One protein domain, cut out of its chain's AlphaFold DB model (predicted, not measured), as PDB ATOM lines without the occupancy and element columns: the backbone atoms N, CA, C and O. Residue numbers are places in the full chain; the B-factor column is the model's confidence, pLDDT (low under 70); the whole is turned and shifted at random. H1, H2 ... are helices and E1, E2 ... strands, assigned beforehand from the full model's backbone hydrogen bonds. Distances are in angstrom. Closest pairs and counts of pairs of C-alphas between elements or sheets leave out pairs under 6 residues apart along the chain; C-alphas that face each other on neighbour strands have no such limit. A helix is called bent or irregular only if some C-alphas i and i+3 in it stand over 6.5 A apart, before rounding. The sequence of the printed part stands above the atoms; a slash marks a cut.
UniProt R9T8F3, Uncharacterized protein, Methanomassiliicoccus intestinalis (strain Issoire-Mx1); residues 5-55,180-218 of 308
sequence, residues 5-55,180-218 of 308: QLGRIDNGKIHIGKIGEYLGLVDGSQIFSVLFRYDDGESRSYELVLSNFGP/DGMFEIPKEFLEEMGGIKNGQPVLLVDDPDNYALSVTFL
ATOM      1  N   GLN A   5     383.371 364.155 384.021       91.31
ATOM      2  CA  GLN A   5     382.204 363.588 383.355       91.31
ATOM      3  C   GLN A   5     380.937 364.311 383.814       91.31
ATOM      4  O   GLN A   5     380.861 364.812 384.938       91.31
ATOM      5  N   LEU A   6     379.930 364.347 382.948       91.94
ATOM      6  CA  LEU A   6     378.586 364.778 383.315       91.94
ATOM      7  C   LEU A   6     377.742 363.560 383.683       91.94
ATOM      8  O   LEU A   6     377.901 362.485 383.110       91.94
ATOM      9  N   GLY A   7     376.841 363.744 384.637       92.88
ATOM     10  CA  GLY A   7     375.891 362.721 385.050       92.88
ATOM     11  C   GLY A   7     374.614 363.336 385.599       92.88
ATOM     12  O   GLY A   7     374.409 364.551 385.542       92.88
ATOM     13  N   ARG A   8     373.756 362.489 386.168       93.50
ATOM     14  CA  ARG A   8     372.521 362.911 386.831       93.50
ATOM     15  C   ARG A   8     372.373 362.254 388.184       93.50
ATOM     16  O   ARG A   8     372.872 361.154 388.420       93.50
ATOM     17  N   ILE A   9     371.617 362.927 389.036       93.69
ATOM     18  CA  ILE A   9     371.055 362.306 390.225       93.69
ATOM     19  C   ILE A   9     369.861 361.455 389.817       93.69
ATOM     20  O   ILE A   9     368.948 361.951 389.156       93.69
ATOM     21  N   ASP A  10     369.850 360.213 390.276       92.94
ATOM     22  CA  ASP A  10     368.711 359.310 390.185       92.94
ATOM     23  C   ASP A  10     368.258 358.920 391.594       92.94
ATOM     24  O   ASP A  10     368.962 358.219 392.319       92.94
ATOM     25  N   ASN A  11     367.098 359.426 392.013       90.31
ATOM     26  CA  ASN A  11     366.462 359.125 393.298       90.31
ATOM     27  C   ASN A  11     367.406 359.262 394.510       90.31
ATOM     28  O   ASN A  11     367.462 358.393 395.378       90.31
ATOM     29  N   GLY A  12     368.160 360.366 394.564       91.25
ATOM     30  CA  GLY A  12     369.121 360.642 395.640       91.25
ATOM     31  C   GLY A  12     370.457 359.908 395.497       91.25
ATOM     32  O   GLY A  12     371.260 359.932 396.424       91.25
ATOM     33  N   LYS A  13     370.715 359.270 394.352       94.44
ATOM     34  CA  LYS A  13     371.959 358.553 394.055       94.44
ATOM     35  C   LYS A  13     372.688 359.168 392.870       94.44
ATOM     36  O   LYS A  13     372.061 359.766 392.002       94.44
ATOM     37  N   ILE A  14     374.004 359.001 392.820       94.81
ATOM     38  CA  ILE A  14     374.862 359.464 391.725       94.81
ATOM     39  C   ILE A  14     375.552 358.256 391.102       94.81
ATOM     40  O   ILE A  14     376.190 357.480 391.815       94.81
ATOM     41  N   HIS A  15     375.466 358.126 389.779       93.44
ATOM     42  CA  HIS A  15     376.272 357.157 389.043       93.44
ATOM     43  C   HIS A  15     377.700 357.685 388.908       93.44
ATOM     44  O   HIS A  15     377.941 358.671 388.208       93.44
ATOM     45  N   ILE A  16     378.648 357.039 389.586       90.38
ATOM     46  CA  ILE A  16     380.049 357.464 389.561       90.38
ATOM     47  C   ILE A  16     380.727 357.005 388.265       90.38
ATOM     48  O   ILE A  16     381.610 357.695 387.779       90.38
ATOM     49  N   GLY A  17     380.312 355.901 387.644       87.00
ATOM     50  CA  GLY A  17     380.875 355.455 386.364       87.00
ATOM     51  C   GLY A  17     382.406 355.316 386.355       87.00
ATOM     52  O   GLY A  17     383.048 355.119 387.385       87.00
ATOM     53  N   LYS A  18     383.003 355.434 385.163       88.12
ATOM     54  CA  LYS A  18     384.426 355.135 384.938       88.12
ATOM     55  C   LYS A  18     385.376 356.084 385.670       88.12
ATOM     56  O   LYS A  18     386.478 355.682 386.025       88.12
ATOM     57  N   ILE A  19     384.967 357.334 385.913       90.06
ATOM     58  CA  ILE A  19     385.833 358.292 386.612       90.06
ATOM     59  C   ILE A  19     386.184 357.810 388.031       90.06
ATOM     60  O   ILE A  19     387.281 358.073 388.516       90.06
ATOM     61  N   GLY A  20     385.279 357.062 388.676       88.69
ATOM     62  CA  GLY A  20     385.508 356.498 390.006       88.69
ATOM     63  C   GLY A  20     386.539 355.381 390.032       88.69
ATOM     64  O   GLY A  20     387.273 355.267 391.011       88.69
ATOM     65  N   GLU A  21     386.655 354.600 388.955       87.94
ATOM     66  CA  GLU A  21     387.603 353.480 388.873       87.94
ATOM     67  C   GLU A  21     389.049 353.957 389.045       87.94
ATOM     68  O   GLU A  21     389.832 353.314 389.744       87.94
ATOM     69  N   TYR A  22     389.389 355.126 388.489       82.94
ATOM     70  CA  TYR A  22     390.718 355.735 388.635       82.94
ATOM     71  C   TYR A  22     391.068 356.100 390.082       82.94
ATOM     72  O   TYR A  22     392.243 356.241 390.418       82.94
ATOM     73  N   LEU A  23     390.056 356.243 390.937       86.81
ATOM     74  CA  LEU A  23     390.182 356.620 392.341       86.81
ATOM     75  C   LEU A  23     389.938 355.437 393.294       86.81
ATOM     76  O   LEU A  23     390.021 355.604 394.510       86.81
ATOM     77  N   GLY A  24     389.627 354.250 392.762       86.62
ATOM     78  CA  GLY A  24     389.226 353.086 393.554       86.62
ATOM     79  C   GLY A  24     387.800 353.169 394.113       86.62
ATOM     80  O   GLY A  24     387.445 352.377 394.988       86.62
ATOM     81  N   LEU A  25     386.973 354.100 393.624       90.81
ATOM     82  CA  LEU A  25     385.544 354.178 393.937       90.81
ATOM     83  C   LEU A  25     384.807 353.142 393.079       90.81
ATOM     84  O   LEU A  25     384.310 353.449 391.994       90.81
ATOM     85  N   VAL A  26     384.814 351.894 393.540       91.31
ATOM     86  CA  VAL A  26     384.192 350.742 392.867       91.31
ATOM     87  C   VAL A  26     383.196 350.036 393.784       91.31
ATOM     88  O   VAL A  26     383.164 350.277 394.991       91.31
ATOM     89  N   ASP A  27     382.382 349.138 393.237       91.62
ATOM     90  CA  ASP A  27     381.405 348.385 394.027       91.62
ATOM     91  C   ASP A  27     382.043 347.615 395.190       91.62
ATOM     92  O   ASP A  27     383.079 346.965 395.048       91.62
ATOM     93  N   GLY A  28     381.406 347.705 396.360       89.06
ATOM     94  CA  GLY A  28     381.929 347.170 397.619       89.06
ATOM     95  C   GLY A  28     382.845 348.133 398.383       89.06
ATOM     96  O   GLY A  28     383.135 347.877 399.553       89.06
ATOM     97  N   SER A  29     383.256 349.252 397.777       89.81
ATOM     98  CA  SER A  29     384.006 350.299 398.480       89.81
ATOM     99  C   SER A  29     383.155 350.987 399.555       89.81
ATOM    100  O   SER A  29     381.924 351.046 399.478       89.81
ATOM    101  N   GLN A  30     383.834 351.491 400.584       91.44
ATOM    102  CA  GLN A  30     383.253 352.297 401.653       91.44
ATOM    103  C   GLN A  30     383.633 353.754 401.399       91.44
ATOM    104  O   GLN A  30     384.797 354.124 401.531       91.44
ATOM    105  N   ILE A  31     382.652 354.566 401.013       92.00
ATOM    106  CA  ILE A  31     382.869 355.938 400.567       92.00
ATOM    107  C   ILE A  31     382.532 356.902 401.695       92.00
ATOM    108  O   ILE A  31     381.378 357.059 402.101       92.00
ATOM    109  N   PHE A  32     383.549 357.596 402.177       92.19
ATOM    110  CA  PHE A  32     383.381 358.768 403.014       92.19
ATOM    111  C   PHE A  32     382.988 359.963 402.158       92.19
ATOM    112  O   PHE A  32     383.412 360.103 401.008       92.19
ATOM    113  N   SER A  33     382.165 360.839 402.727       92.38
ATOM    114  CA  SER A  33     381.703 362.020 402.016       92.38
ATOM    115  C   SER A  33     381.589 363.245 402.906       92.38
ATOM    116  O   SER A  33     381.348 363.161 404.112       92.38
ATOM    117  N   VAL A  34     381.756 364.407 402.285       92.81
ATOM    118  CA  VAL A  34     381.547 365.712 402.907       92.81
ATOM    119  C   VAL A  34     380.867 366.640 401.915       92.81
ATOM    120  O   VAL A  34     381.198 366.646 400.730       92.81
ATOM    121  N   LEU A  35     379.914 367.424 402.403       94.19
ATOM    122  CA  LEU A  35     379.232 368.427 401.608       94.19
ATOM    123  C   LEU A  35     379.843 369.798 401.906       94.19
ATOM    124  O   LEU A  35     380.030 370.180 403.061       94.19
ATOM    125  N   PHE A  36     380.128 370.559 400.863       94.19
ATOM    126  CA  PHE A  36     380.476 371.966 400.949       94.19
ATOM    127  C   PHE A  36     379.350 372.794 400.357       94.19
ATOM    128  O   PHE A  36     378.844 372.494 399.276       94.19
ATOM    129  N   ARG A  37     378.981 373.854 401.068       93.50
ATOM    130  CA  ARG A  37     378.098 374.902 400.573       93.50
ATOM    131  C   ARG A  37     378.920 376.133 400.239       93.50
ATOM    132  O   ARG A  37     379.721 376.583 401.059       93.50
ATOM    133  N   TYR A  38     378.675 376.688 399.068       92.69
ATOM    134  CA  TYR A  38     379.278 377.921 398.594       92.69
ATOM    135  C   TYR A  38     378.206 378.996 398.525       92.69
ATOM    136  O   TYR A  38     377.261 378.878 397.746       92.69
ATOM    137  N   ASP A  39     378.358 380.022 399.358       90.81
ATOM    138  CA  ASP A  39     377.496 381.200 399.368       90.81
ATOM    139  C   ASP A  39     378.205 382.336 398.591       90.81
ATOM    140  O   ASP A  39     379.335 382.700 398.930       90.81
ATOM    141  N   ASP A  40     377.549 382.899 397.572       88.94
ATOM    142  CA  ASP A  40     378.004 384.078 396.814       88.94
ATOM    143  C   ASP A  40     376.836 385.058 396.624       88.94
ATOM    144  O   ASP A  40     375.960 384.876 395.773       88.94
ATOM    145  N   GLY A  41     376.767 386.064 397.498       86.19
ATOM    146  CA  GLY A  41     375.604 386.944 397.606       86.19
ATOM    147  C   GLY A  41     374.329 386.157 397.935       86.19
ATOM    148  O   GLY A  41     374.238 385.508 398.979       86.19
ATOM    149  N   GLU A  42     373.339 386.226 397.045       84.12
ATOM    150  CA  GLU A  42     372.082 385.469 397.155       84.12
ATOM    151  C   GLU A  42     372.167 384.068 396.527       84.12
ATOM    152  O   GLU A  42     371.285 383.234 396.747       84.12
ATOM    153  N   SER A  43     373.229 383.787 395.766       85.56
ATOM    154  CA  SER A  43     373.436 382.497 395.119       85.56
ATOM    155  C   SER A  43     374.011 381.479 396.098       85.56
ATOM    156  O   SER A  43     374.865 381.790 396.935       85.56
ATOM    157  N   ARG A  44     373.552 380.232 395.970       89.62
ATOM    158  CA  ARG A  44     374.088 379.085 396.700       89.62
ATOM    159  C   ARG A  44     374.379 377.951 395.740       89.62
ATOM    160  O   ARG A  44     373.548 377.614 394.900       89.62
ATOM    161  N   SER A  45     375.536 377.333 395.910       91.25
ATOM    162  CA  SER A  45     375.904 376.105 395.211       91.25
ATOM    163  C   SER A  45     376.512 375.101 396.178       91.25
ATOM    164  O   SER A  45     376.832 375.429 397.324       91.25
ATOM    165  N   TYR A  46     376.621 373.860 395.721       93.50
ATOM    166  CA  TYR A  46     377.065 372.750 396.543       93.50
ATOM    167  C   TYR A  46     378.102 371.909 395.804       93.50
ATOM    168  O   TYR A  46     378.027 371.734 394.586       93.50
ATOM    169  N   GLU A  47     379.033 371.358 396.571       94.56
ATOM    170  CA  GLU A  47     379.967 370.324 396.138       94.56
ATOM    171  C   GLU A  47     379.929 369.185 397.145       94.56
ATOM    172  O   GLU A  47     380.087 369.396 398.346       94.56
ATOM    173  N   LEU A  48     379.763 367.970 396.647       94.69
ATOM    174  CA  LEU A  48     379.923 366.758 397.424       94.69
ATOM    175  C   LEU A  48     381.281 366.141 397.086       94.69
ATOM    176  O   LEU A  48     381.538 365.801 395.936       94.69
ATOM    177  N   VAL A  49     382.147 365.993 398.084       94.06
ATOM    178  CA  VAL A  49     383.442 365.320 397.929       94.06
ATOM    179  C   VAL A  49     383.313 363.889 398.424       94.06
ATOM    180  O   VAL A  49     382.800 363.671 399.521       94.06
ATOM    181  N   LEU A  50     383.787 362.934 397.625       93.56
ATOM    182  CA  LEU A  50     383.757 361.494 397.891       93.56
ATOM    183  C   LEU A  50     385.179 360.923 397.927       93.56
ATOM    184  O   LEU A  50     385.996 361.266 397.072       93.56
ATOM    185  N   SER A  51     385.482 360.036 398.876       91.44
ATOM    186  CA  SER A  51     386.763 359.317 398.928       91.44
ATOM    187  C   SER A  51     386.657 358.009 399.717       91.44
ATOM    188  O   SER A  51     385.857 357.899 400.643       91.44
ATOM    189  N   ASN A  52     387.516 357.035 399.405       89.94
ATOM    190  CA  ASN A  52     387.691 355.830 400.229       89.94
ATOM    191  C   ASN A  52     388.457 356.110 401.532       89.94
ATOM    192  O   ASN A  52     388.468 355.285 402.444       89.94
ATOM    193  N   PHE A  53     389.099 357.273 401.627       87.44
ATOM    194  CA  PHE A  53     389.841 357.719 402.796       87.44
ATOM    195  C   PHE A  53     388.995 358.749 403.537       87.44
ATOM    196  O   PHE A  53     388.627 359.759 402.952       87.44
ATOM    197  N   GLY A  54     388.664 358.506 404.801       83.88
ATOM    198  CA  GLY A  54     387.829 359.365 405.640       83.88
ATOM    199  C   GLY A  54     388.464 360.678 406.122       83.88
ATOM    200  O   GLY A  54     389.531 361.086 405.693       83.88
ATOM    201  N   PRO A  55     387.805 361.408 407.031       75.31
ATOM    202  CA  PRO A  55     388.275 362.719 407.487       75.31
ATOM    203  C   PRO A  55     389.337 362.646 408.597       75.31
ATOM    204  O   PRO A  55     389.661 363.673 409.201       75.31
ATOM    205  N   ASP A 180     376.339 348.813 392.691       91.00
ATOM    206  CA  ASP A 180     375.846 348.853 391.312       91.00
ATOM    207  C   ASP A 180     376.315 350.116 390.550       91.00
ATOM    208  O   ASP A 180     375.558 350.718 389.791       91.00
ATOM    209  N   GLY A 181     377.547 350.575 390.801       90.50
ATOM    210  CA  GLY A 181     378.123 351.798 390.225       90.50
ATOM    211  C   GLY A 181     377.586 353.107 390.820       90.50
ATOM    212  O   GLY A 181     377.940 354.196 390.352       90.50
ATOM    213  N   MET A 182     376.734 353.018 391.845       93.50
ATOM    214  CA  MET A 182     375.991 354.137 392.415       93.50
ATOM    215  C   MET A 182     376.455 354.460 393.837       93.50
ATOM    216  O   MET A 182     376.679 353.574 394.664       93.50
ATOM    217  N   PHE A 183     376.512 355.755 394.139       94.81
ATOM    218  CA  PHE A 183     376.667 356.279 395.492       94.81
ATOM    219  C   PHE A 183     375.353 356.904 395.961       94.81
ATOM    220  O   PHE A 183     374.780 357.742 395.262       94.81
ATOM    221  N   GLU A 184     374.872 356.509 397.138       93.81
ATOM    222  CA  GLU A 184     373.676 357.088 397.752       93.81
ATOM    223  C   GLU A 184     374.042 358.319 398.577       93.81
ATOM    224  O   GLU A 184     374.843 358.240 399.506       93.81
ATOM    225  N   ILE A 185     373.457 359.468 398.229       93.12
ATOM    226  CA  ILE A 185     373.712 360.716 398.940       93.12
ATOM    227  C   ILE A 185     373.071 360.620 400.334       93.12
ATOM    228  O   ILE A 185     371.868 360.360 400.435       93.12
ATOM    229  N   PRO A 186     373.830 360.886 401.412       92.12
ATOM    230  CA  PRO A 186     373.294 360.935 402.766       92.12
ATOM    231  C   PRO A 186     372.075 361.858 402.881       92.12
ATOM    232  O   PRO A 186     372.076 362.980 402.367       92.12
ATOM    233  N   LYS A 187     371.047 361.418 403.618       89.50
ATOM    234  CA  LYS A 187     369.790 362.175 403.784       89.50
ATOM    235  C   LYS A 187     370.012 363.583 404.329       89.50
ATOM    236  O   LYS A 187     369.413 364.523 403.827       89.50
ATOM    237  N   GLU A 188     370.921 363.736 405.288       90.38
ATOM    238  CA  GLU A 188     371.273 365.034 405.882       90.38
ATOM    239  C   GLU A 188     371.803 366.026 404.835       90.38
ATOM    240  O   GLU A 188     371.516 367.219 404.896       90.38
ATOM    241  N   PHE A 189     372.548 365.532 403.842       92.88
ATOM    242  CA  PHE A 189     373.043 366.358 402.746       92.88
ATOM    243  C   PHE A 189     371.916 366.734 401.786       92.88
ATOM    244  O   PHE A 189     371.840 367.884 401.363       92.88
ATOM    245  N   LEU A 190     371.013 365.800 401.469       91.06
ATOM    246  CA  LEU A 190     369.828 366.095 400.657       91.06
ATOM    247  C   LEU A 190     368.921 367.141 401.328       91.06
ATOM    248  O   LEU A 190     368.431 368.044 400.651       91.06
ATOM    249  N   GLU A 191     368.740 367.048 402.647       90.75
ATOM    250  CA  GLU A 191     367.978 368.009 403.451       90.75
ATOM    251  C   GLU A 191     368.619 369.405 403.445       90.75
ATOM    252  O   GLU A 191     367.917 370.380 403.177       90.75
ATOM    253  N   GLU A 192     369.937 369.511 403.664       91.38
ATOM    254  CA  GLU A 192     370.660 370.795 403.591       91.38
ATOM    255  C   GLU A 192     370.545 371.427 402.200       91.38
ATOM    256  O   GLU A 192     370.336 372.634 402.070       91.38
ATOM    257  N   MET A 193     370.651 370.617 401.144       90.25
ATOM    258  CA  MET A 193     370.571 371.119 399.774       90.25
ATOM    259  C   MET A 193     369.158 371.598 399.409       90.25
ATOM    260  O   MET A 193     369.027 372.433 398.513       90.25
ATOM    261  N   GLY A 194     368.112 371.117 400.098       79.31
ATOM    262  CA  GLY A 194     366.764 371.708 400.167       79.31
ATOM    263  C   GLY A 194     365.980 371.862 398.853       79.31
ATOM    264  O   GLY A 194     364.845 372.333 398.869       79.31
ATOM    265  N   GLY A 195     366.559 371.487 397.710       73.38
ATOM    266  CA  GLY A 195     366.001 371.768 396.386       73.38
ATOM    267  C   GLY A 195     366.543 370.898 395.253       73.38
ATOM    268  O   GLY A 195     366.198 371.131 394.094       73.38
ATOM    269  N   ILE A 196     367.358 369.888 395.564       82.75
ATOM    270  CA  ILE A 196     367.836 368.937 394.563       82.75
ATOM    271  C   ILE A 196     366.695 368.025 394.123       82.75
ATOM    272  O   ILE A 196     366.017 367.406 394.943       82.75
ATOM    273  N   LYS A 197     366.503 367.929 392.807       85.69
ATOM    274  CA  LYS A 197     365.455 367.106 392.199       85.69
ATOM    275  C   LYS A 197     366.032 365.849 391.568       85.69
ATOM    276  O   LYS A 197     367.205 365.787 391.205       85.69
ATOM    277  N   ASN A 198     365.172 364.855 391.376       89.50
ATOM    278  CA  ASN A 198     365.512 363.741 390.506       89.50
ATOM    279  C   ASN A 198     365.848 364.258 389.094       89.50
ATOM    280  O   ASN A 198     365.174 365.158 388.591       89.50
ATOM    281  N   GLY A 199     366.887 363.709 388.472       90.44
ATOM    282  CA  GLY A 199     367.395 364.145 387.172       90.44
ATOM    283  C   GLY A 199     368.298 365.382 387.205       90.44
ATOM    284  O   GLY A 199     368.720 365.814 386.128       90.44
ATOM    285  N   GLN A 200     368.602 365.938 388.391       93.44
ATOM    286  CA  GLN A 200     369.535 367.058 388.561       93.44
ATOM    287  C   GLN A 200     370.890 366.729 387.925       93.44
ATOM    288  O   GLN A 200     371.503 365.733 388.319       93.44
ATOM    289  N   PRO A 201     371.373 367.543 386.974       94.19
ATOM    290  CA  PRO A 201     372.689 367.348 386.392       94.19
ATOM    291  C   PRO A 201     373.808 367.576 387.403       94.19
ATOM    292  O   PRO A 201     373.740 368.473 388.248       94.19
ATOM    293  N   VAL A 202     374.862 366.780 387.284       94.94
ATOM    294  CA  VAL A 202     376.069 366.880 388.103       94.94
ATOM    295  C   VAL A 202     377.315 366.841 387.227       94.94
ATOM    296  O   VAL A 202     377.347 366.148 386.208       94.94
ATOM    297  N   LEU A 203     378.345 367.575 387.636       94.00
ATOM    298  CA  LEU A 203     379.697 367.474 387.100       94.00
ATOM    299  C   LEU A 203     380.547 366.698 388.099       94.00
ATOM    300  O   LEU A 203     380.673 367.122 389.246       94.00
ATOM    301  N   LEU A 204     381.138 365.592 387.662       94.56
ATOM    302  CA  LEU A 204     382.086 364.827 388.456       94.56
ATOM    303  C   LEU A 204     383.500 365.116 387.952       94.56
ATOM    304  O   LEU A 204     383.737 365.043 386.747       94.56
ATOM    305  N   VAL A 205     384.424 365.435 388.857       92.12
ATOM    306  CA  VAL A 205     385.826 365.758 388.547       92.12
ATOM    307  C   VAL A 205     386.733 364.990 389.492       92.12
ATOM    308  O   VAL A 205     386.572 365.089 390.712       92.12
ATOM    309  N   ASP A 206     387.676 364.227 388.945       91.38
ATOM    310  CA  ASP A 206     388.632 363.496 389.772       91.38
ATOM    311  C   ASP A 206     389.740 364.402 390.323       91.38
ATOM    312  O   ASP A 206     390.089 365.454 389.781       91.38
ATOM    313  N   ASP A 207     390.304 363.974 391.446       87.56
ATOM    314  CA  ASP A 207     391.513 364.535 392.025       87.56
ATOM    315  C   ASP A 207     392.459 363.386 392.401       87.56
ATOM    316  O   ASP A 207     392.484 362.961 393.561       87.56
ATOM    317  N   PRO A 208     393.206 362.834 391.423       82.75
ATOM    318  CA  PRO A 208     394.021 361.634 391.624       82.75
ATOM    319  C   PRO A 208     395.078 361.788 392.721       82.75
ATOM    320  O   PRO A 208     395.347 360.840 393.452       82.75
ATOM    321  N   ASP A 209     395.635 362.990 392.881       79.19
ATOM    322  CA  ASP A 209     396.665 363.270 393.890       79.19
ATOM    323  C   ASP A 209     396.126 363.128 395.324       79.19
ATOM    324  O   ASP A 209     396.867 362.761 396.240       79.19
ATOM    325  N   ASN A 210     394.823 363.371 395.505       81.94
ATOM    326  CA  ASN A 210     394.126 363.306 396.788       81.94
ATOM    327  C   ASN A 210     393.100 362.167 396.863       81.94
ATOM    328  O   ASN A 210     392.323 362.129 397.814       81.94
ATOM    329  N   TYR A 211     393.064 361.267 395.875       86.31
ATOM    330  CA  TYR A 211     392.106 360.158 395.792       86.31
ATOM    331  C   TYR A 211     390.664 360.574 396.130       86.31
ATOM    332  O   TYR A 211     389.964 359.913 396.905       86.31
ATOM    333  N   ALA A 212     390.243 361.713 395.585       90.19
ATOM    334  CA  ALA A 212     388.948 362.313 395.868       90.19
ATOM    335  C   ALA A 212     388.184 362.571 394.570       90.19
ATOM    336  O   ALA A 212     388.771 362.920 393.549       90.19
ATOM    337  N   LEU A 213     386.866 362.423 394.625       93.75
ATOM    338  CA  LEU A 213     385.956 362.786 393.550       93.75
ATOM    339  C   LEU A 213     385.115 363.974 394.002       93.75
ATOM    340  O   LEU A 213     384.416 363.894 395.011       93.75
ATOM    341  N   SER A 214     385.186 365.070 393.258       94.19
ATOM    342  CA  SER A 214     384.325 366.232 393.451       94.19
ATOM    343  C   SER A 214     383.064 366.071 392.610       94.19
ATOM    344  O   SER A 214     383.156 365.774 391.419       94.19
ATOM    345  N   VAL A 215     381.896 366.259 393.218       95.50
ATOM    346  CA  VAL A 215     380.599 366.261 392.542       95.50
ATOM    347  C   VAL A 215     379.943 367.621 392.732       95.50
ATOM    348  O   VAL A 215     379.465 367.951 393.816       95.50
ATOM    349  N   THR A 216     379.894 368.401 391.659       94.00
ATOM    350  CA  THR A 216     379.263 369.722 391.633       94.00
ATOM    351  C   THR A 216     377.859 369.617 391.063       94.00
ATOM    352  O   THR A 216     377.651 369.051 389.987       94.00
ATOM    353  N   PHE A 217     376.887 370.197 391.761       93.31
ATOM    354  CA  PHE A 217     375.494 370.210 391.323       93.31
ATOM    355  C   PHE A 217     375.262 371.366 390.352       93.31
ATOM    356  O   PHE A 217     375.425 372.534 390.704       93.31
ATOM    357  N   LEU A 218     374.896 371.035 389.118       92.44
ATOM    358  CA  LEU A 218     374.656 372.007 388.053       92.44
ATOM    359  C   LEU A 218     373.168 372.344 387.987       92.44
ATOM    360  O   LEU A 218     372.369 371.514 388.397       92.44
TER     361      LEU A 218
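What this domain is: This is residues 5 to 55 and 180 to 218 of the 308 residues of an uncharacterized protein of Methanomassiliicoccus intestinalis (strain Issoire-Mx1) (UniProt R9T8F3). One antiparallel sheet of seven strands curls like part of a barrel and folds back on itself, the leaf E3 E4 E7 E6 facing the small leaf E2 E5, with E1 as the hinge. The long hairpin E3 and E4 reaches well past the other strands; the short helix H2 lies over it, and the still shorter H1 sits near E6. The printed part has 90 residues, with two named helices and seven named strands in the order E1 E2 H1 E3 E4 E5 H2 E6 E7; across the sheet the order is E3 E4 E7 E6 E1 E2 E5, and the class is mixed, helices and strands. It is compact, with a radius of gyration of the C-alphas of 12.5 A and spans of 36 by 26 by 23 A.

How they stand to each other: Start at the edge strand E3, residues 30 to 40, which forms a hairpin with E4, residues 43 to 51; look for N 36 and O 47, 2.8 A apart. Beside E4 is E7, residues 212 to 217, with N 48 and O 215 at 2.8 A. E7 forms a hairpin with E6, residues 201 to 207, where N 205 and O 214 are 2.9 A apart. E1, residues 5 to 10, is staggered: its residues 5 to 8 pair with E6, N 7 and O 202 at 2.9 A, and its residues 9 to 10 with E2, residues 13 to 15, N 10 and O 13 at 2.8 A. E1 and E2 are a hairpin. The other edge strand is E5, residues 182 to 184, with N 183 and O 14 at 2.9 A. This folded sheet, one sheet bent back into two leaves, is strongly twisted. H2, residues 187 to 193, is on the sheet at a height of 9.6 A, over E3 and only just over E4, on which 3 of its C-alphas fall. It runs along the strands, at 12 degrees to E3 on the local plane; its closest C-alphas with E3 are those of Phe 189 and Leu 35, 6.6 A apart. H1, residues 17 to 21, is on the sheet at a height of 7.1 A and only just over none of the strands, with 2 of its C-alphas falling on E6; the closest C-alphas of H1 and E6 are those of Ile 19 and Asp 206, 6.7 A apart. In H2 every O i to N i+4 pair is within hydrogen-bond range; in H1 0 of 1 is, beside 2 of 2 O i to N i+3 pairs.

Where its parts are: Find C-alpha 30 at (383.253, 352.297, 401.653); from there E3 runs 32.6 A to C-alpha 40 at (378.004, 384.078, 396.814), and E4 returns over 27.0 A. E6 spans 19.8 A, E7 16.2 A and E1 15.7 A, while E2, E5, H1 and H2 are shorter. E7 ends at C-alpha 217, (375.494, 370.210, 391.323).

The domain as a whole: The C-alphas of Gly 28 and Gly 41, the two farthest apart, are 40.3 A from each other. Residues 56 to 179 are not printed, and C-alphas 55 and 180 are 24.7 A apart across the cut. Of the links that are printed whole, none is long. The mean pLDDT of the printed part is 90.3, and no printed residue is under 70.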